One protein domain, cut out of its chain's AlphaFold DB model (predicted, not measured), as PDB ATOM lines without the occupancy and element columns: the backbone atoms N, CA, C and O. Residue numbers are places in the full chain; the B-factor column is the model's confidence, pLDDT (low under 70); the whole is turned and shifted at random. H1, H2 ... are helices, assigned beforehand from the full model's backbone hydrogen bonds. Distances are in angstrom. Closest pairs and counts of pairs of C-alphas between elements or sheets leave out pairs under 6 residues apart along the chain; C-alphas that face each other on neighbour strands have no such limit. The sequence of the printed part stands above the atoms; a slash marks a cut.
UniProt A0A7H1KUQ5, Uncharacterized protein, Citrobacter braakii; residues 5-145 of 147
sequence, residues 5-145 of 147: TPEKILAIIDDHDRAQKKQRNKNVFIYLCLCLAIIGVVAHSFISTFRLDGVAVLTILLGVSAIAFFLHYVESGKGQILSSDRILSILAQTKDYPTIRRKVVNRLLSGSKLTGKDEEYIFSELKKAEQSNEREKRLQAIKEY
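AT A GLANCE: This is residues 5 to 145 of the 147 residues of an uncharacterized protein of Citrobacter braakii (UniProt A0A7H1KUQ5). A long helical hairpin, H1 with the shorter H2, opens as a narrow V from its tight link; near its far end, H3 and H4 pack on H1 and form a small up-and-down bundle with H5, whose residues 131 to 145 stick out. The printed part has 141 residues, five named helices, H1 to H5, and no named strand: all helix. It is extended, radius of gyration of the C-alphas 24.2 A, spanning 83 by 44 by 18 A.

IN THESE COORDINATES: H1, residues 6 to 48, runs 61.9 A from C-alpha 6 (-8.145, 59.511, 11.294). H2 is residues 54 to 75, H3 84 to 96, H4 98 to 109, and H5 116 to 145, 43.9 A, ending at C-alpha 145 (34.632, 78.450, 9.942).

HOW THE PARTS SIT: H1 touches H2, closest C-alphas Ser 48 and Ala 56, 6.3 A, at a shallow tilt of 19 degrees. H1 touches H3, Ile 13 to Ser 84, 5.5 A between C-alphas. H4 forms hairpins with H3 and H5. Every O i to N i+4 pair is within hydrogen-bond range except in H3, 8 of 9.

THE WHOLE: The printed part has no cut and no long link. Low confidence, pLDDT under 70, includes residues 70 to 84.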
ATOM      1  N   THR A   5      -9.121  60.917   6.796       59.44
ATOM      2  CA  THR A   5      -9.712  61.059   8.123       59.44
ATOM      3  C   THR A   5      -9.095  60.024   9.068       59.44
ATOM      4  O   THR A   5      -8.917  58.869   8.667       59.44
ATOM      5  N   PRO A   6      -8.767  60.406  10.315       62.72
ATOM      6  CA  PRO A   6      -8.145  59.511  11.294       62.72
ATOM      7  C   PRO A   6      -8.950  58.220  11.510       62.72
ATOM      8  O   PRO A   6      -8.367  57.167  11.740       62.72
ATOM      9  N   GLU A   7     -10.268  58.267  11.311       63.75
ATOM     10  CA  GLU A   7     -11.173  57.113  11.361       63.75
ATOM     11  C   GLU A   7     -10.888  56.054  10.285       63.75
ATOM     12  O   GLU A   7     -10.902  54.859  10.571       63.75
ATOM     13  N   LYS A   8     -10.567  56.464   9.049       66.88
ATOM     14  CA  LYS A   8     -10.224  55.520   7.970       66.88
ATOM     15  C   LYS A   8      -8.887  54.838   8.230       66.88
ATOM     16  O   LYS A   8      -8.721  53.667   7.909       66.88
ATOM     17  N   ILE A   9      -7.947  55.569   8.823       65.88
ATOM     18  CA  ILE A   9      -6.649  55.026   9.224       65.88
ATOM     19  C   ILE A   9      -6.848  54.020  10.364       65.88
ATOM     20  O   ILE A   9      -6.299  52.926  10.292       65.88
ATOM     21  N   LEU A  10      -7.689  54.337  11.354       68.19
ATOM     22  CA  LEU A  10      -8.019  53.416  12.444       68.19
ATOM     23  C   LEU A  10      -8.673  52.120  11.943       68.19
ATOM     24  O   LEU A  10      -8.299  51.043  12.392       68.19
ATOM     25  N   ALA A  11      -9.603  52.209  10.988       72.12
ATOM     26  CA  ALA A  11     -10.273  51.035  10.428       72.12
ATOM     27  C   ALA A  11      -9.307  50.106   9.668       72.12
ATOM     28  O   ALA A  11      -9.396  48.886   9.781       72.12
ATOM     29  N   ILE A  12      -8.357  50.677   8.920       69.62
ATOM     30  CA  ILE A  12      -7.311  49.905   8.231       69.62
ATOM     31  C   ILE A  12      -6.381  49.239   9.250       69.62
ATOM     32  O   ILE A  12      -5.984  48.093   9.065       69.62
ATOM     33  N   ILE A  13      -6.057  49.940  10.337       70.31
ATOM     34  CA  ILE A  13      -5.233  49.423  11.431       70.31
ATOM     35  C   ILE A  13      -5.939  48.260  12.154       70.31
ATOM     36  O   ILE A  13      -5.298  47.249  12.429       70.31
ATOM     37  N   ASP A  14      -7.249  48.345  12.404       74.75
ATOM     38  CA  ASP A  14      -8.022  47.254  13.024       74.75
ATOM     39  C   ASP A  14      -8.111  46.007  12.122       74.75
ATOM     40  O   ASP A  14      -7.902  44.881  12.580       74.75
ATOM     41  N   ASP A  15      -8.328  46.185  10.811       75.12
ATOM     42  CA  ASP A  15      -8.316  45.064   9.857       75.12
ATOM     43  C   ASP A  15      -6.926  44.411   9.757       75.12
ATOM     44  O   ASP A  15      -6.789  43.185   9.659       75.12
ATOM     45  N   HIS A  16      -5.876  45.226   9.849       71.44
ATOM     46  CA  HIS A  16      -4.494  44.766   9.826       71.44
ATOM     47  C   HIS A  16      -4.124  43.997  11.106       71.44
ATOM     48  O   HIS A  16      -3.514  42.931  11.002       71.44
ATOM     49  N   ASP A  17      -4.585  44.439  12.284       72.62
ATOM     50  CA  ASP A  17      -4.454  43.701  13.554       72.62
ATOM     51  C   ASP A  17      -5.208  42.365  13.509       72.62
ATOM     52  O   ASP A  17      -4.665  41.301  13.829       72.62
ATOM     53  N   ARG A  18      -6.443  42.374  12.993       74.56
ATOM     54  CA  ARG A  18      -7.242  41.157  12.796       74.56
ATOM     55  C   ARG A  18      -6.546  40.175  11.850       74.56
ATOM     56  O   ARG A  18      -6.531  38.965  12.108       74.56
ATOM     57  N   ALA A  19      -5.948  40.669  10.766       69.00
ATOM     58  CA  ALA A  19      -5.184  39.858   9.825       69.00
ATOM     59  C   ALA A  19      -3.899  39.299  10.451       69.00
ATOM     60  O   ALA A  19      -3.607  38.112  10.267       69.00
ATOM     61  N   GLN A  20      -3.173  40.109  11.226       68.88
ATOM     62  CA  GLN A  20      -1.985  39.682  11.958       68.88
ATOM     63  C   GLN A  20      -2.340  38.609  12.991       68.88
ATOM     64  O   GLN A  20      -1.690  37.567  13.036       68.88
ATOM     65  N   LYS A  21      -3.406  38.794  13.775       70.69
ATOM     66  CA  LYS A  21      -3.882  37.815  14.760       70.69
ATOM     67  C   LYS A  21      -4.266  36.494  14.098       70.69
ATOM     68  O   LYS A  21      -3.892  35.425  14.578       70.69
ATOM     69  N   LYS A  22      -4.937  36.546  12.942       74.62
ATOM     70  CA  LYS A  22      -5.256  35.353  12.142       74.62
ATOM     71  C   LYS A  22      -3.994  34.661  11.619       74.62
ATOM     72  O   LYS A  22      -3.925  33.434  11.662       74.62
ATOM     73  N   GLN A  23      -3.001  35.413  11.144       68.06
ATOM     74  CA  GLN A  23      -1.720  34.860  10.693       68.06
ATOM     75  C   GLN A  23      -0.917  34.268  11.858       68.06
ATOM     76  O   GLN A  23      -0.400  33.163  11.736       68.06
ATOM     77  N   ARG A  24      -0.874  34.943  13.010       68.81
ATOM     78  CA  ARG A  24      -0.222  34.464  14.232       68.81
ATOM     79  C   ARG A  24      -0.840  33.157  14.704       68.81
ATOM     80  O   ARG A  24      -0.105  32.216  14.955       68.81
ATOM     81  N   ASN A  25      -2.168  33.063  14.758       68.31
ATOM     82  CA  ASN A  25      -2.848  31.831  15.160       68.31
ATOM     83  C   ASN A  25      -2.564  30.679  14.190       68.31
ATOM     84  O   ASN A  25      -2.333  29.558  14.632       68.31
ATOM     85  N   LYS A  26      -2.514  30.950  12.879       70.56
ATOM     86  CA  LYS A  26      -2.088  29.956  11.883       70.56
ATOM     87  C   LYS A  26      -0.640  29.519  12.101       70.56
ATOM     88  O   LYS A  26      -0.380  28.324  12.111       70.56
ATOM     89  N   ASN A  27       0.278  30.455  12.331       68.12
ATOM     90  CA  ASN A  27       1.681  30.139  12.605       68.12
ATOM     91  C   ASN A  27       1.843  29.333  13.901       68.12
ATOM     92  O   ASN A  27       2.594  28.365  13.916       68.12
ATOM     93  N   VAL A  28       1.114  29.684  14.965       68.81
ATOM     94  CA  VAL A  28       1.103  28.942  16.236       68.81
ATOM     95  C   VAL A  28       0.552  27.531  16.037       68.81
ATOM     96  O   VAL A  28       1.133  26.576  16.539       68.81
ATOM     97  N   PHE A  29      -0.528  27.376  15.269       69.94
ATOM     98  CA  PHE A  29      -1.094  26.066  14.948       69.94
ATOM     99  C   PHE A  29      -0.120  25.198  14.138       69.94
ATOM    100  O   PHE A  29       0.086  24.033  14.464       69.94
ATOM    101  N   ILE A  30       0.535  25.780  13.131       71.31
ATOM    102  CA  ILE A  30       1.577  25.105  12.346       71.31
ATOM    103  C   ILE A  30       2.734  24.668  13.256       71.31
ATOM    104  O   ILE A  30       3.192  23.532  13.158       71.31
ATOM    105  N   TYR A  31       3.171  25.535  14.173       68.56
ATOM    106  CA  TYR A  31       4.232  25.223  15.131       68.56
ATOM    107  C   TYR A  31       3.834  24.084  16.081       68.56
ATOM    108  O   TYR A  31       4.620  23.172  16.317       68.56
ATOM    109  N   LEU A  32       2.592  24.084  16.570       73.25
ATOM    110  CA  LEU A  32       2.064  23.013  17.415       73.25
ATOM    111  C   LEU A  32       2.036  21.665  16.674       73.25
ATOM    112  O   LEU A  32       2.496  20.662  17.215       73.25
ATOM    113  N   CYS A  33       1.555  21.639  15.426       69.94
ATOM    114  CA  CYS A  33       1.605  20.442  14.583       69.94
ATOM    115  C   CYS A  33       3.041  19.953  14.349       69.94
ATOM    116  O   CYS A  33       3.275  18.748  14.346       69.94
ATOM    117  N   LEU A  34       4.007  20.865  14.197       69.81
ATOM    118  CA  LEU A  34       5.421  20.516  14.052       69.81
ATOM    119  C   LEU A  34       5.973  19.869  15.327       69.81
ATOM    120  O   LEU A  34       6.627  18.834  15.247       69.81
ATOM    121  N   CYS A  35       5.680  20.431  16.502       69.44
ATOM    122  CA  CYS A  35       6.076  19.831  17.776       69.44
ATOM    123  C   CYS A  35       5.521  18.407  17.907       69.44
ATOM    124  O   CYS A  35       6.261  17.497  18.268       69.44
ATOM    125  N   LEU A  36       4.253  18.196  17.540       75.38
ATOM    126  CA  LEU A  36       3.644  16.864  17.535       75.38
ATOM    127  C   LEU A  36       4.312  15.919  16.526       75.38
ATOM    128  O   LEU A  36       4.545  14.758  16.853       75.38
ATOM    129  N   ALA A  37       4.670  16.403  15.333       71.06
ATOM    130  CA  ALA A  37       5.372  15.608  14.328       71.06
ATOM    131  C   ALA A  37       6.781  15.202  14.792       71.06
ATOM    132  O   ALA A  37       7.156  14.040  14.654       71.06
ATOM    133  N   ILE A  38       7.540  16.121  15.397       73.06
ATOM    134  CA  ILE A  38       8.870  15.837  15.956       73.06
ATOM    135  C   ILE A  38       8.757  14.820  17.092       73.06
ATOM    136  O   ILE A  38       9.481  13.827  17.091       73.06
ATOM    137  N   ILE A  39       7.824  15.021  18.027       74.69
ATOM    138  CA  ILE A  39       7.570  14.073  19.122       74.69
ATOM    139  C   ILE A  39       7.196  12.698  18.556       74.69
ATOM    140  O   ILE A  39       7.708  11.690  19.036       74.69
ATOM    141  N   GLY A  40       6.372  12.645  17.505       72.62
ATOM    142  CA  GLY A  40       6.006  11.408  16.817       72.62
ATOM    143  C   GLY A  40       7.202  10.695  16.181       72.62
ATOM    144  O   GLY A  40       7.365   9.494  16.378       72.62
ATOM    145  N   VAL A  41       8.075  11.423  15.476       70.38
ATOM    146  CA  VAL A  41       9.301  10.865  14.873       70.38
ATOM    147  C   VAL A  41      10.260  10.356  15.948       70.38
ATOM    148  O   VAL A  41      10.813   9.266  15.802       70.38
ATOM    149  N   VAL A  42      10.433  11.097  17.043       69.94
ATOM    150  CA  VAL A  42      11.291  10.696  18.168       69.94
ATOM    151  C   VAL A  42      10.721   9.461  18.871       69.94
ATOM    152  O   VAL A  42      11.454   8.500  19.093       69.94
ATOM    153  N   ALA A  43       9.417   9.436  19.156       71.62
ATOM    154  CA  ALA A  43       8.748   8.295  19.781       71.62
ATOM    155  C   ALA A  43       8.797   7.040  18.894       71.62
ATOM    156  O   ALA A  43       9.119   5.955  19.375       71.62
ATOM    157  N   HIS A  44       8.552   7.185  17.589       68.75
ATOM    158  CA  HIS A  44       8.653   6.087  16.628       68.75
ATOM    159  C   HIS A  44      10.092   5.578  16.499       68.75
ATOM    160  O   HIS A  44      10.318   4.372  16.486       68.75
ATOM    161  N   SER A  45      11.080   6.477  16.466       65.06
ATOM    162  CA  SER A  45      12.498   6.099  16.428       65.06
ATOM    163  C   SER A  45      12.915   5.366  17.704       65.06
ATOM    164  O   SER A  45      13.652   4.388  17.623       65.06
ATOM    165  N   PHE A  46      12.407   5.767  18.874       66.38
ATOM    166  CA  PHE A  46      12.666   5.083  20.143       66.38
ATOM    167  C   PHE A  46      12.108   3.651  20.144       66.38
ATOM    168  O   PHE A  46      12.810   2.712  20.511       66.38
ATOM    169  N   ILE A  47      10.882   3.462  19.645       65.56
ATOM    170  CA  ILE A  47      10.262   2.136  19.488       65.56
ATOM    171  C   ILE A  47      11.016   1.302  18.438       65.56
ATOM    172  O   ILE A  47      11.283   0.120  18.647       65.56
ATOM    173  N   SER A  48      11.413   1.922  17.325       61.78
ATOM    174  CA  SER A  48      12.123   1.261  16.228       61.78
ATOM    175  C   SER A  48      13.596   0.991  16.525       61.78
ATOM    176  O   SER A  48      14.184   0.143  15.873       61.78
ATOM    177  N   THR A  49      14.222   1.634  17.510       58.78
ATOM    178  CA  THR A  49      15.615   1.325  17.890       58.78
ATOM    179  C   THR A  49      15.749  -0.114  18.409       58.78
ATOM    180  O   THR A  49      16.804  -0.727  18.277       58.78
ATOM    181  N   PHE A  50      14.655  -0.710  18.894       58.75
ATOM    182  CA  PHE A  50      14.595  -2.134  19.241       58.75
ATOM    183  C   PHE A  50      14.498  -3.070  18.021       58.75
ATOM    184  O   PHE A  50      14.674  -4.280  18.163       58.75
ATOM    185  N   ARG A  51      14.241  -2.537  16.818       59.28
ATOM    186  CA  ARG A  51      14.228  -3.262  15.537       59.28
ATOM    187  C   ARG A  51      14.820  -2.377  14.437       59.28
ATOM    188  O   ARG A  51      14.103  -1.604  13.805       59.28
ATOM    189  N   LEU A  52      16.130  -2.488  14.212       54.12
ATOM    190  CA  LEU A  52      16.821  -1.814  13.109       54.12
ATOM    191  C   LEU A  52      16.291  -2.337  11.766       54.12
ATOM    192  O   LEU A  52      16.772  -3.335  11.239       54.12
ATOM    193  N   ASP A  53      15.276  -1.660  11.242       66.38
ATOM    194  CA  ASP A  53      14.653  -1.935   9.953       66.38
ATOM    195  C   ASP A  53      14.859  -0.731   9.020       66.38
ATOM    196  O   ASP A  53      14.933   0.416   9.474       66.38
ATOM    197  N   GLY A  54      14.950  -0.962   7.707       65.62
ATOM    198  CA  GLY A  54      15.235   0.083   6.709       65.62
ATOM    199  C   GLY A  54      14.211   1.229   6.718       65.62
ATOM    200  O   GLY A  54      14.533   2.370   6.383       65.62
ATOM    201  N   VAL A  55      12.998   0.945   7.196       68.50
ATOM    202  CA  VAL A  55      11.925   1.924   7.416       68.50
ATOM    203  C   VAL A  55      12.326   2.984   8.453       68.50
ATOM    204  O   VAL A  55      12.029   4.161   8.265       68.50
ATOM    205  N   ALA A  56      13.066   2.606   9.500       70.06
ATOM    206  CA  ALA A  56      13.515   3.520  10.552       70.06
ATOM    207  C   ALA A  56      14.437   4.610   9.992       70.06
ATOM    208  O   ALA A  56      14.233   5.803  10.229       70.06
ATOM    209  N   VAL A  57      15.411   4.209   9.171       71.06
ATOM    210  CA  VAL A  57      16.373   5.122   8.541       71.06
ATOM    211  C   VAL A  57      15.660   6.093   7.596       71.06
ATOM    212  O   VAL A  57      15.935   7.293   7.632       71.06
ATOM    213  N   LEU A  58      14.691   5.607   6.810       72.12
ATOM    214  CA  LEU A  58      13.893   6.460   5.926       72.12
ATOM    215  C   LEU A  58      13.064   7.484   6.719       72.12
ATOM    216  O   LEU A  58      13.020   8.656   6.346       72.12
ATOM    217  N   THR A  59      12.454   7.078   7.840       72.31
ATOM    218  CA  THR A  59      11.679   8.001   8.689       72.31
ATOM    219  C   THR A  59      12.543   9.084   9.335       72.31
ATOM    220  O   THR A  59      12.123  10.241   9.382       72.31
ATOM    221  N   ILE A  60      13.766   8.754   9.762       72.88
ATOM    222  CA  ILE A  60      14.713   9.732  10.316       72.88
ATOM    223  C   ILE A  60      15.135  10.732   9.233       72.88
ATOM    224  O   ILE A  60      15.106  11.938   9.471       72.88
ATOM    225  N   LEU A  61      15.465  10.254   8.028       77.88
ATOM    226  CA  LEU A  61      15.889  11.112   6.920       77.88
ATOM    227  C   LEU A  61      14.782  12.099   6.505       77.88
ATOM    228  O   LEU A  61      15.039  13.293   6.339       77.88
ATOM    229  N   LEU A  62      13.539  11.614   6.393       75.44
ATOM    230  CA  LEU A  62      12.375  12.447   6.082       75.44
ATOM    231  C   LEU A  62      12.061  13.438   7.210       75.44
ATOM    232  O   LEU A  62      11.749  14.593   6.929       75.44
ATOM    233  N   GLY A  63      12.199  13.021   8.472       75.38
ATOM    234  CA  GLY A  63      12.026  13.893   9.633       75.38
ATOM    235  C   GLY A  63      13.023  15.054   9.644       75.38
ATOM    236  O   GLY A  63      12.622  16.210   9.757       75.38
ATOM    237  N   VAL A  64      14.313  14.768   9.446       75.50
ATOM    238  CA  VAL A  64      15.367  15.798   9.387       75.50
ATOM    239  C   VAL A  64      15.152  16.743   8.200       75.50
ATOM    240  O   VAL A  64      15.258  17.960   8.358       75.50
ATOM    241  N   SER A  65      14.791  16.211   7.028       75.19
ATOM    242  CA  SER A  65      14.509  17.021   5.836       75.19
ATOM    243  C   SER A  65      13.297  17.944   6.031       75.19
ATOM    244  O   SER A  65      13.365  19.132   5.704       75.19
ATOM    245  N   ALA A  66      12.221  17.439   6.642       72.62
ATOM    246  CA  ALA A  66      11.040  18.233   6.963       72.62
ATOM    247  C   ALA A  66      11.368  19.368   7.945       72.62
ATOM    248  O   ALA A  66      10.960  20.505   7.714       72.62
ATOM    249  N   ILE A  67      12.152  19.094   8.994       73.31
ATOM    250  CA  ILE A  67      12.587  20.111   9.964       73.31
ATOM    251  C   ILE A  67      13.419  21.202   9.273       73.31
ATOM    252  O   ILE A  67      13.160  22.387   9.482       73.31
ATOM    253  N   ALA A  68      14.374  20.827   8.415       74.12
ATOM    254  CA  ALA A  68      15.226  21.782   7.703       74.12
ATOM    255  C   ALA A  68      14.429  22.687   6.744       74.12
ATOM    256  O   ALA A  68      14.600  23.909   6.755       74.12
ATOM    257  N   PHE A  69      13.516  22.113   5.954       70.44
ATOM    258  CA  PHE A  69      12.657  22.881   5.046       70.44
ATOM    259  C   PHE A  69      11.738  23.842   5.816       70.44
ATOM    260  O   PHE A  69      11.519  24.982   5.397       70.44
ATOM    261  N   PHE A  70      11.243  23.416   6.980       65.75
ATOM    262  CA  PHE A  70      10.413  24.251   7.841       65.75
ATOM    263  C   PHE A  70      11.182  25.379   8.525       65.75
ATOM    264  O   PHE A  70      10.659  26.489   8.575       65.75
ATOM    265  N   LEU A  71      12.405  25.144   9.015       67.25
ATOM    266  CA  LEU A  71      13.248  26.213   9.563       67.25
ATOM    267  C   LEU A  71      13.455  27.313   8.520       67.25
ATOM    268  O   LEU A  71      13.187  28.476   8.802       67.25
ATOM    269  N   HIS A  72      13.772  26.936   7.281       66.06
ATOM    270  CA  HIS A  72      13.904  27.883   6.174       66.06
ATOM    271  C   HIS A  72      12.588  28.628   5.850       66.06
ATOM    272  O   HIS A  72      12.589  29.820   5.522       66.06
ATOM    273  N   TYR A  73      11.439  27.952   5.958       63.12
ATOM    274  CA  TYR A  73      10.123  28.570   5.765       63.12
ATOM    275  C   TYR A  73       9.761  29.558   6.887       63.12
ATOM    276  O   TYR A  73       9.251  30.645   6.617       63.12
ATOM    277  N   VAL A  74      10.054  29.216   8.145       55.78
ATOM    278  CA  VAL A  74       9.827  30.082   9.315       55.78
ATOM    279  C   VAL A  74      10.775  31.281   9.297       55.78
ATOM    280  O   VAL A  74      10.354  32.408   9.560       55.78
ATOM    281  N   GLU A  75      12.032  31.067   8.918       54.56
ATOM    282  CA  GLU A  75      13.054  32.107   8.773       54.56
ATOM    283  C   GLU A  75      12.759  33.049   7.592       54.56
ATOM    284  O   GLU A  75      13.097  34.235   7.612       54.56
ATOM    285  N   SER A  76      11.951  32.593   6.627       54.25
ATOM    286  CA  SER A  76      11.289  33.459   5.641       54.25
ATOM    287  C   SER A  76      10.177  34.349   6.229       54.25
ATOM    288  O   SER A  76       9.468  35.026   5.479       54.25
ATOM    289  N   GLY A  77      10.084  34.463   7.563       50.81
ATOM    290  CA  GLY A  77       9.249  35.389   8.349       50.81
ATOM    291  C   GLY A  77       9.345  36.874   7.965       50.81
ATOM    292  O   GLY A  77       8.590  37.702   8.464       50.81
ATOM    293  N   LYS A  78      10.178  37.203   6.981       51.38
ATOM    294  CA  LYS A  78      10.177  38.434   6.187       51.38
ATOM    295  C   LYS A  78       8.803  38.795   5.575       51.38
ATOM    296  O   LYS A  78       8.585  39.948   5.216       51.38
ATOM    297  N   GLY A  79       7.872  37.843   5.456       55.06
ATOM    298  CA  GLY A  79       6.475  38.081   5.052       55.06
ATOM    299  C   GLY A  79       5.487  38.323   6.203       55.06
ATOM    300  O   GLY A  79       4.277  38.312   5.970       55.06
ATOM    301  N   GLN A  80       5.953  38.474   7.449       63.66
ATOM    302  CA  GLN A  80       5.058  38.739   8.575       63.66
ATOM    303  C   GLN A  80       4.416  40.118   8.436       63.66
ATOM    304  O   GLN A  80       5.102  41.125   8.250       63.66
ATOM    305  N   ILE A  81       3.088  40.128   8.520       69.00
ATOM    306  CA  ILE A  81       2.267  41.332   8.595       69.00
ATOM    307  C   ILE A  81       2.653  42.088   9.874       69.00
ATOM    308  O   ILE A  81       2.702  41.496  10.954       69.00
ATOM    309  N   LEU A  82       2.949  43.383   9.747       69.50
ATOM    310  CA  LEU A  82       3.304  44.229  10.889       69.50
ATOM    311  C   LEU A  82       2.131  44.403  11.853       69.50
ATOM    312  O   LEU A  82       0.986  44.398  11.422       69.50
ATOM    313  N   SER A  83       2.408  44.631  13.135       68.06
ATOM    314  CA  SER A  83       1.362  45.060  14.063       68.06
ATOM    315  C   SER A  83       1.006  46.529  13.882       68.06
ATOM    316  O   SER A  83       1.819  47.351  13.448       68.06
ATOM    317  N   SER A  84      -0.208  46.856  14.294       69.06
ATOM    318  CA  SER A  84      -0.752  48.209  14.364       69.06
ATOM    319  C   SER A  84       0.153  49.191  15.111       69.06
ATOM    320  O   SER A  84       0.491  50.250  14.581       69.06
ATOM    321  N   ASP A  85       0.652  48.802  16.286       72.00
ATOM    322  CA  ASP A  85       1.583  49.621  17.077       72.00
ATOM    323  C   ASP A  85       2.898  49.888  16.342       72.00
ATOM    324  O   ASP A  85       3.472  50.976  16.417       72.00
ATOM    325  N   ARG A  86       3.382  48.897  15.590       75.75
ATOM    326  CA  ARG A  86       4.634  49.007  14.841       75.75
ATOM    327  C   ARG A  86       4.470  49.922  13.629       75.75
ATOM    328  O   ARG A  86       5.351  50.732  13.358       75.75
ATOM    329  N   ILE A  87       3.312  49.884  12.970       79.38
ATOM    330  CA  ILE A  87       2.946  50.846  11.919       79.38
ATOM    331  C   ILE A  87       2.904  52.274  12.479       79.38
ATOM    332  O   ILE A  87       3.459  53.185  11.863       79.38
ATOM    333  N   LEU A  88       2.288  52.478  13.648       78.94
ATOM    334  CA  LEU A  88       2.240  53.790  14.306       78.94
ATOM    335  C   LEU A  88       3.637  54.288  14.696       78.94
ATOM    336  O   LEU A  88       3.950  55.456  14.471       78.94
ATOM    337  N   SER A  89       4.500  53.399  15.196       82.38
ATOM    338  CA  SER A  89       5.906  53.707  15.484       82.38
ATOM    339  C   SER A  89       6.663  54.164  14.231       82.38
ATOM    340  O   SER A  89       7.329  55.200  14.261       82.38
ATOM    341  N   ILE A  90       6.497  53.481  13.092       83.31
ATOM    342  CA  ILE A  90       7.095  53.899  11.811       83.31
ATOM    343  C   ILE A  90       6.569  55.277  11.382       83.31
ATOM    344  O   ILE A  90       7.329  56.127  10.907       83.31
ATOM    345  N   LEU A  91       5.270  55.529  11.557       82.75
ATOM    346  CA  LEU A  91       4.673  56.824  11.232       82.75
ATOM    347  C   LEU A  91       5.237  57.954  12.107       82.75
ATOM    348  O   LEU A  91       5.443  59.064  11.615       82.75
ATOM    349  N   ALA A  92       5.491  57.668  13.386       84.00
ATOM    350  CA  ALA A  92       6.091  58.601  14.332       84.00
ATOM    351  C   ALA A  92       7.563  58.885  14.000       84.00
ATOM    352  O   ALA A  92       7.966  60.044  13.992       84.00
ATOM    353  N   GLN A  93       8.347  57.865  13.647       83.50
ATOM    354  CA  GLN A  93       9.765  58.025  13.298       83.50
ATOM    355  C   GLN A  93       9.984  58.725  11.955       83.50
ATOM    356  O   GLN A  93      10.950  59.454  11.769       83.50
ATOM    357  N   THR A  94       9.060  58.556  11.010       84.94
ATOM    358  CA  THR A  94       9.116  59.250   9.714       84.94
ATOM    359  C   THR A  94       8.554  60.675   9.767       84.94
ATOM    360  O   THR A  94       8.495  61.341   8.733       84.94
ATOM    361  N   LYS A  95       8.142  61.178  10.943       84.00
ATOM    362  CA  LYS A  95       7.519  62.504  11.108       84.00
ATOM    363  C   LYS A  95       8.372  63.636  10.533       84.00
ATOM    364  O   LYS A  95       7.819  64.504   9.858       84.00
ATOM    365  N   ASP A  96       9.685  63.568  10.736       85.06
ATOM    366  CA  ASP A  96      10.644  64.592  10.302       85.06
ATOM    367  C   ASP A  96      11.050  64.451   8.820       85.06
ATOM    368  O   ASP A  96      11.688  65.336   8.254       85.06
ATOM    369  N   TYR A  97      10.615  63.374   8.151       84.88
ATOM    370  CA  TYR A  97      10.918  63.065   6.750       84.88
ATOM    371  C   TYR A  97       9.626  62.944   5.920       84.88
ATOM    372  O   TYR A  97       9.154  61.834   5.637       84.88
ATOM    373  N   PRO A  98       9.037  64.071   5.467       82.06
ATOM    374  CA  PRO A  98       7.707  64.098   4.848       82.06
ATOM    375  C   PRO A  98       7.595  63.227   3.587       82.06
ATOM    376  O   PRO A  98       6.540  62.646   3.326       82.06
ATOM    377  N   THR A  99       8.680  63.086   2.822       86.06
ATOM    378  CA  THR A  99       8.739  62.252   1.613       86.06
ATOM    379  C   THR A  99       8.616  60.762   1.935       86.06
ATOM    380  O   THR A  99       7.867  60.041   1.272       86.06
ATOM    381  N   ILE A 100       9.316  60.302   2.978       85.25
ATOM    382  CA  ILE A 100       9.289  58.905   3.427       85.25
ATOM    383  C   ILE A 100       7.925  58.614   4.053       85.25
ATOM    384  O   ILE A 100       7.249  57.669   3.648       85.25
ATOM    385  N   ARG A 101       7.450  59.499   4.937       84.81
ATOM    386  CA  ARG A 101       6.122  59.401   5.557       84.81
ATOM    387  C   ARG A 101       5.003  59.285   4.525       84.81
ATOM    388  O   ARG A 101       4.114  58.450   4.677       84.81
ATOM    389  N   ARG A 102       5.048  60.073   3.444       83.25
ATOM    390  CA  ARG A 102       4.036  60.015   2.376       83.25
ATOM    391  C   ARG A 102       4.017  58.653   1.677       83.25
ATOM    392  O   ARG A 102       2.930  58.159   1.397       83.25
ATOM    393  N   LYS A 103       5.174  58.018   1.440       84.56
ATOM    394  CA  LYS A 103       5.237  56.654   0.878       84.56
ATOM    395  C   LYS A 103       4.566  55.629   1.799       84.56
ATOM    396  O   LYS A 103       3.786  54.813   1.313       84.56
ATOM    397  N   VAL A 104       4.831  55.698   3.107       82.88
ATOM    398  CA  VAL A 104       4.228  54.793   4.105       82.88
ATOM    399  C   VAL A 104       2.711  54.969   4.151       82.88
ATOM    400  O   VAL A 104       1.970  53.999   4.006       82.88
ATOM    401  N   VAL A 105       2.241  56.215   4.266       81.81
ATOM    402  CA  VAL A 105       0.807  56.542   4.299       81.81
ATOM    403  C   VAL A 105       0.108  56.113   3.010       81.81
ATOM    404  O   VAL A 105      -0.974  55.543   3.075       81.81
ATOM    405  N   ASN A 106       0.711  56.333   1.840       83.69
ATOM    406  CA  ASN A 106       0.084  55.962   0.571       83.69
ATOM    407  C   ASN A 106      -0.081  54.440   0.428       83.69
ATOM    408  O   ASN A 106      -1.097  53.982  -0.083       83.69
ATOM    409  N   ARG A 107       0.877  53.651   0.933       79.31
ATOM    410  CA  ARG A 107       0.763  52.184   1.000       79.31
ATOM    411  C   ARG A 107      -0.318  51.713   1.968       79.31
ATOM    412  O   ARG A 107      -1.046  50.778   1.652       79.31
ATOM    413  N   LEU A 108      -0.436  52.369   3.122       76.69
ATOM    414  CA  LEU A 108      -1.510  52.088   4.078       76.69
ATOM    415  C   LEU A 108      -2.880  52.382   3.460       76.69
ATOM    416  O   LEU A 108      -3.774  51.545   3.503       76.69
ATOM    417  N   LEU A 109      -3.029  53.548   2.828       73.44
ATOM    418  CA  LEU A 109      -4.278  53.966   2.188       73.44
ATOM    419  C   LEU A 109      -4.634  53.136   0.954       73.44
ATOM    420  O   LEU A 109      -5.812  53.029   0.626       73.44
ATOM    421  N   SER A 110      -3.653  52.522   0.291       75.94
ATOM    422  CA  SER A 110      -3.910  51.586  -0.804       75.94
ATOM    423  C   SER A 110      -4.431  50.224  -0.321       75.94
ATOM    424  O   SER A 110      -4.596  49.325  -1.140       75.94
ATOM    425  N   GLY A 111      -4.625  50.033   0.992       63.62
ATOM    426  CA  GLY A 111      -5.032  48.759   1.588       63.62
ATOM    427  C   GLY A 111      -3.947  47.681   1.524       63.62
ATOM    428  O   GLY A 111      -4.235  46.501   1.719       63.62
ATOM    429  N   SER A 112      -2.701  48.062   1.222       69.00
ATOM    430  CA  SER A 112      -1.605  47.106   1.111       69.00
ATOM    431  C   SER A 112      -1.039  46.804   2.493       69.00
ATOM    432  O   SER A 112      -0.708  47.709   3.262       69.00
ATOM    433  N   LYS A 113      -0.921  45.515   2.815       71.38
ATOM    434  CA  LYS A 113      -0.441  45.064   4.121       71.38
ATOM    435  C   LYS A 113       1.062  45.290   4.216       71.38
ATOM    436  O   LYS A 113       1.823  44.657   3.491       71.38
ATOM    437  N   LEU A 114       1.487  46.160   5.132       75.50
ATOM    438  CA  LEU A 114       2.902  46.319   5.459       75.50
ATOM    439  C   LEU A 114       3.463  45.031   6.060       75.50
ATOM    440  O   LEU A 114       2.906  44.481   7.016       75.50
ATOM    441  N   THR A 115       4.579  44.583   5.495       75.88
ATOM    442  CA  THR A 115       5.330  43.417   5.963       75.88
ATOM    443  C   THR A 115       6.658  43.825   6.591       75.88
ATOM    444  O   THR A 115       7.128  44.946   6.388       75.88
ATOM    445  N   GLY A 116       7.300  42.912   7.327       72.62
ATOM    446  CA  GLY A 116       8.626  43.153   7.916       72.62
ATOM    447  C   GLY A 116       9.688  43.606   6.902       72.62
ATOM    448  O   GLY A 116      10.528  44.439   7.224       72.62
ATOM    449  N   LYS A 117       9.610  43.148   5.642       77.00
ATOM    450  CA  LYS A 117      10.478  43.652   4.556       77.00
ATOM    451  C   LYS A 117      10.280  45.137   4.276       77.00
ATOM    452  O   LYS A 117      11.239  45.847   3.987       77.00
ATOM    453  N   ASP A 118       9.033  45.592   4.302       79.25
ATOM    454  CA  ASP A 118       8.708  46.986   4.030       79.25
ATOM    455  C   ASP A 118       9.176  47.886   5.170       79.25
ATOM    456  O   ASP A 118       9.685  48.973   4.910       79.25
ATOM    457  N   GLU A 119       9.053  47.417   6.414       81.00
ATOM    458  CA  GLU A 119       9.634  48.074   7.586       81.00
ATOM    459  C   GLU A 119      11.147  48.242   7.421       81.00
ATOM    460  O   GLU A 119      11.640  49.369   7.457       81.00
ATOM    461  N   GLU A 120      11.874  47.153   7.165       82.69
ATOM    462  CA  GLU A 120      13.332  47.176   6.992       82.69
ATOM    463  C   GLU A 120      13.759  48.158   5.887       82.69
ATOM    464  O   GLU A 120      14.679  48.960   6.068       82.69
ATOM    465  N   TYR A 121      13.028  48.170   4.769       85.44
ATOM    466  CA  TYR A 121      13.258  49.118   3.684       85.44
ATOM    467  C   TYR A 121      13.040  50.577   4.121       85.44
ATOM    468  O   TYR A 121      13.910  51.419   3.881       85.44
ATOM    469  N   ILE A 122      11.925  50.886   4.792       86.00
ATOM    470  CA  ILE A 122      11.610  52.245   5.270       86.00
ATOM    471  C   ILE A 122      12.679  52.742   6.249       86.00
ATOM    472  O   ILE A 122      13.153  53.871   6.116       86.00
ATOM    473  N   PHE A 123      13.095  51.898   7.191       85.94
ATOM    474  CA  PHE A 123      14.152  52.219   8.149       85.94
ATOM    475  C   PHE A 123      15.500  52.465   7.475       85.94
ATOM    476  O   PHE A 123      16.223  53.390   7.851       85.94
ATOM    477  N   SER A 124      15.839  51.676   6.454       88.00
ATOM    478  CA  SER A 124      17.082  51.870   5.707       88.00
ATOM    479  C   SER A 124      17.119  53.229   4.993       88.00
ATOM    480  O   SER A 124      18.147  53.903   5.002       88.00
ATOM    481  N   GLU A 125      15.992  53.665   4.427       88.38
ATOM    482  CA  GLU A 125      15.866  54.966   3.766       88.38
ATOM    483  C   GLU A 125      15.898  56.120   4.773       88.38
ATOM    484  O   GLU A 125      16.567  57.123   4.525       88.38
ATOM    485  N   LEU A 126      15.242  55.961   5.928       89.56
ATOM    486  CA  LEU A 126      15.288  56.936   7.021       89.56
ATOM    487  C   LEU A 126      16.736  57.169   7.477       89.56
ATOM    488  O   LEU A 126      17.201  58.305   7.507       89.56
ATOM    489  N   LYS A 127      17.475  56.083   7.732       89.38
ATOM    490  CA  LYS A 127      18.870  56.139   8.181       89.38
ATOM    491  C   LYS A 127      19.784  56.826   7.165       89.38
ATOM    492  O   LYS A 127      20.644  57.617   7.543       89.38
ATOM    493  N   LYS A 128      19.600  56.558   5.868       90.62
ATOM    494  CA  LYS A 128      20.355  57.249   4.807       90.62
ATOM    495  C   LYS A 128      20.054  58.747   4.780       90.62
ATOM    496  O   LYS A 128      20.974  59.549   4.634       90.62
ATOM    497  N   ALA A 129      18.782  59.125   4.916       88.00
ATOM    498  CA  ALA A 129      18.368  60.525   4.912       88.00
ATOM    499  C   ALA A 129      18.910  61.287   6.135       88.00
ATOM    500  O   ALA A 129      19.357  62.426   6.008       88.00
ATOM    501  N   GLU A 130      18.929  60.648   7.304       88.38
ATOM    502  CA  GLU A 130      19.541  61.173   8.528       88.38
ATOM    503  C   GLU A 130      21.045  61.400   8.370       88.38
ATOM    504  O   GLU A 130      21.524  62.514   8.583       88.38
ATOM    505  N   GLN A 131      21.772  60.398   7.870       89.94
ATOM    506  CA  GLN A 131      23.207  60.519   7.607       89.94
ATOM    507  C   GLN A 131      23.539  61.610   6.582       89.94
ATOM    508  O   GLN A 131      24.555  62.293   6.716       89.94
ATOM    509  N   SER A 132      22.701  61.785   5.555       88.88
ATOM    510  CA  SER A 132      22.884  62.845   4.559       88.88
ATOM    511  C   SER A 132      22.705  64.232   5.176       88.88
ATOM    512  O   SER A 132      23.551  65.100   4.975       88.88
ATOM    513  N   ASN A 133      21.648  64.427   5.969       88.62
ATOM    514  CA  ASN A 133      21.371  65.696   6.647       88.62
ATOM    515  C   ASN A 133      22.484  66.050   7.647       88.62
ATOM    516  O   ASN A 133      22.983  67.173   7.675       88.62
ATOM    517  N   GLU A 134      22.950  65.073   8.429       89.25
ATOM    518  CA  GLU A 134      24.069  65.287   9.346       89.25
ATOM    519  C   GLU A 134      25.360  65.661   8.600       89.25
ATOM    520  O   GLU A 134      26.085  66.566   9.018       89.25
ATOM    521  N   ARG A 135      25.633  65.015   7.459       90.25
ATOM    522  CA  ARG A 135      26.786  65.349   6.616       90.25
ATOM    523  C   ARG A 135      26.694  66.776   6.068       90.25
ATOM    524  O   ARG A 135      27.694  67.490   6.107       90.25
ATOM    525  N   GLU A 136      25.526  67.206   5.599       89.44
ATOM    526  CA  GLU A 136      25.308  68.579   5.124       89.44
ATOM    527  C   GLU A 136      25.519  69.611   6.233       89.44
ATOM    528  O   GLU A 136      26.222  70.596   6.014       89.44
ATOM    529  N   LYS A 137      25.010  69.357   7.445       90.50
ATOM    530  CA  LYS A 137      25.253  70.228   8.607       90.50
ATOM    531  C   LYS A 137      26.739  70.360   8.931       90.50
ATOM    532  O   LYS A 137      27.218  71.465   9.171       90.50
ATOM    533  N   ARG A 138      27.488  69.252   8.900       92.00
ATOM    534  CA  ARG A 138      28.945  69.275   9.118       92.00
ATOM    535  C   ARG A 138      29.666  70.097   8.047       92.00
ATOM    536  O   ARG A 138      30.559  70.870   8.378       92.00
ATOM    537  N   LEU A 139      29.271  69.964   6.780       90.62
ATOM    538  CA  LEU A 139      29.844  70.742   5.677       90.62
ATOM    539  C   LEU A 139      29.531  72.239   5.796       90.62
ATOM    540  O   LEU A 139      30.404  73.063   5.532       90.62
ATOM    541  N   GLN A 140      28.313  72.590   6.211       91.19
ATOM    542  CA  GLN A 140      27.925  73.979   6.459       91.19
ATOM    543  C   GLN A 140      28.744  74.595   7.595       91.19
ATOM    544  O   GLN A 140      29.297  75.673   7.400       91.19
ATOM    545  N   ALA A 141      28.914  73.883   8.714       90.75
ATOM    546  CA  ALA A 141      29.747  74.349   9.822       90.75
ATOM    547  C   ALA A 141      31.200  74.597   9.378       90.75
ATOM    548  O   ALA A 141      31.761  75.649   9.657       90.75
ATOM    549  N   ILE A 142      31.803  73.674   8.617       91.31
ATOM    550  CA  ILE A 142      33.168  73.857   8.086       91.31
ATOM    551  C   ILE A 142      33.251  75.090   7.177       91.31
ATOM    552  O   ILE A 142      34.215  75.851   7.261       91.31
ATOM    553  N   LYS A 143      32.249  75.302   6.317       89.19
ATOM    554  CA  LYS A 143      32.201  76.460   5.418       89.19
ATOM    555  C   LYS A 143      32.101  77.780   6.186       89.19
ATOM    556  O   LYS A 143      32.728  78.745   5.774       89.19
ATOM    557  N   GLU A 144      31.357  77.803   7.288       87.88
ATOM    558  CA  GLU A 144      31.233  78.963   8.176       87.88
ATOM    559  C   GLU A 144      32.544  79.273   8.913       87.88
ATOM    560  O   GLU A 144      32.916  80.432   9.010       87.88
ATOM    561  N   TYR A 145      33.300  78.256   9.344       81.00
ATOM    562  CA  TYR A 145      34.632  78.450   9.942       81.00
ATOM    563  C   TYR A 145      35.726  78.851   8.941       81.00
ATOM    564  O   TYR A 145      36.779  79.332   9.353       81.00
TER     565      TYR A 145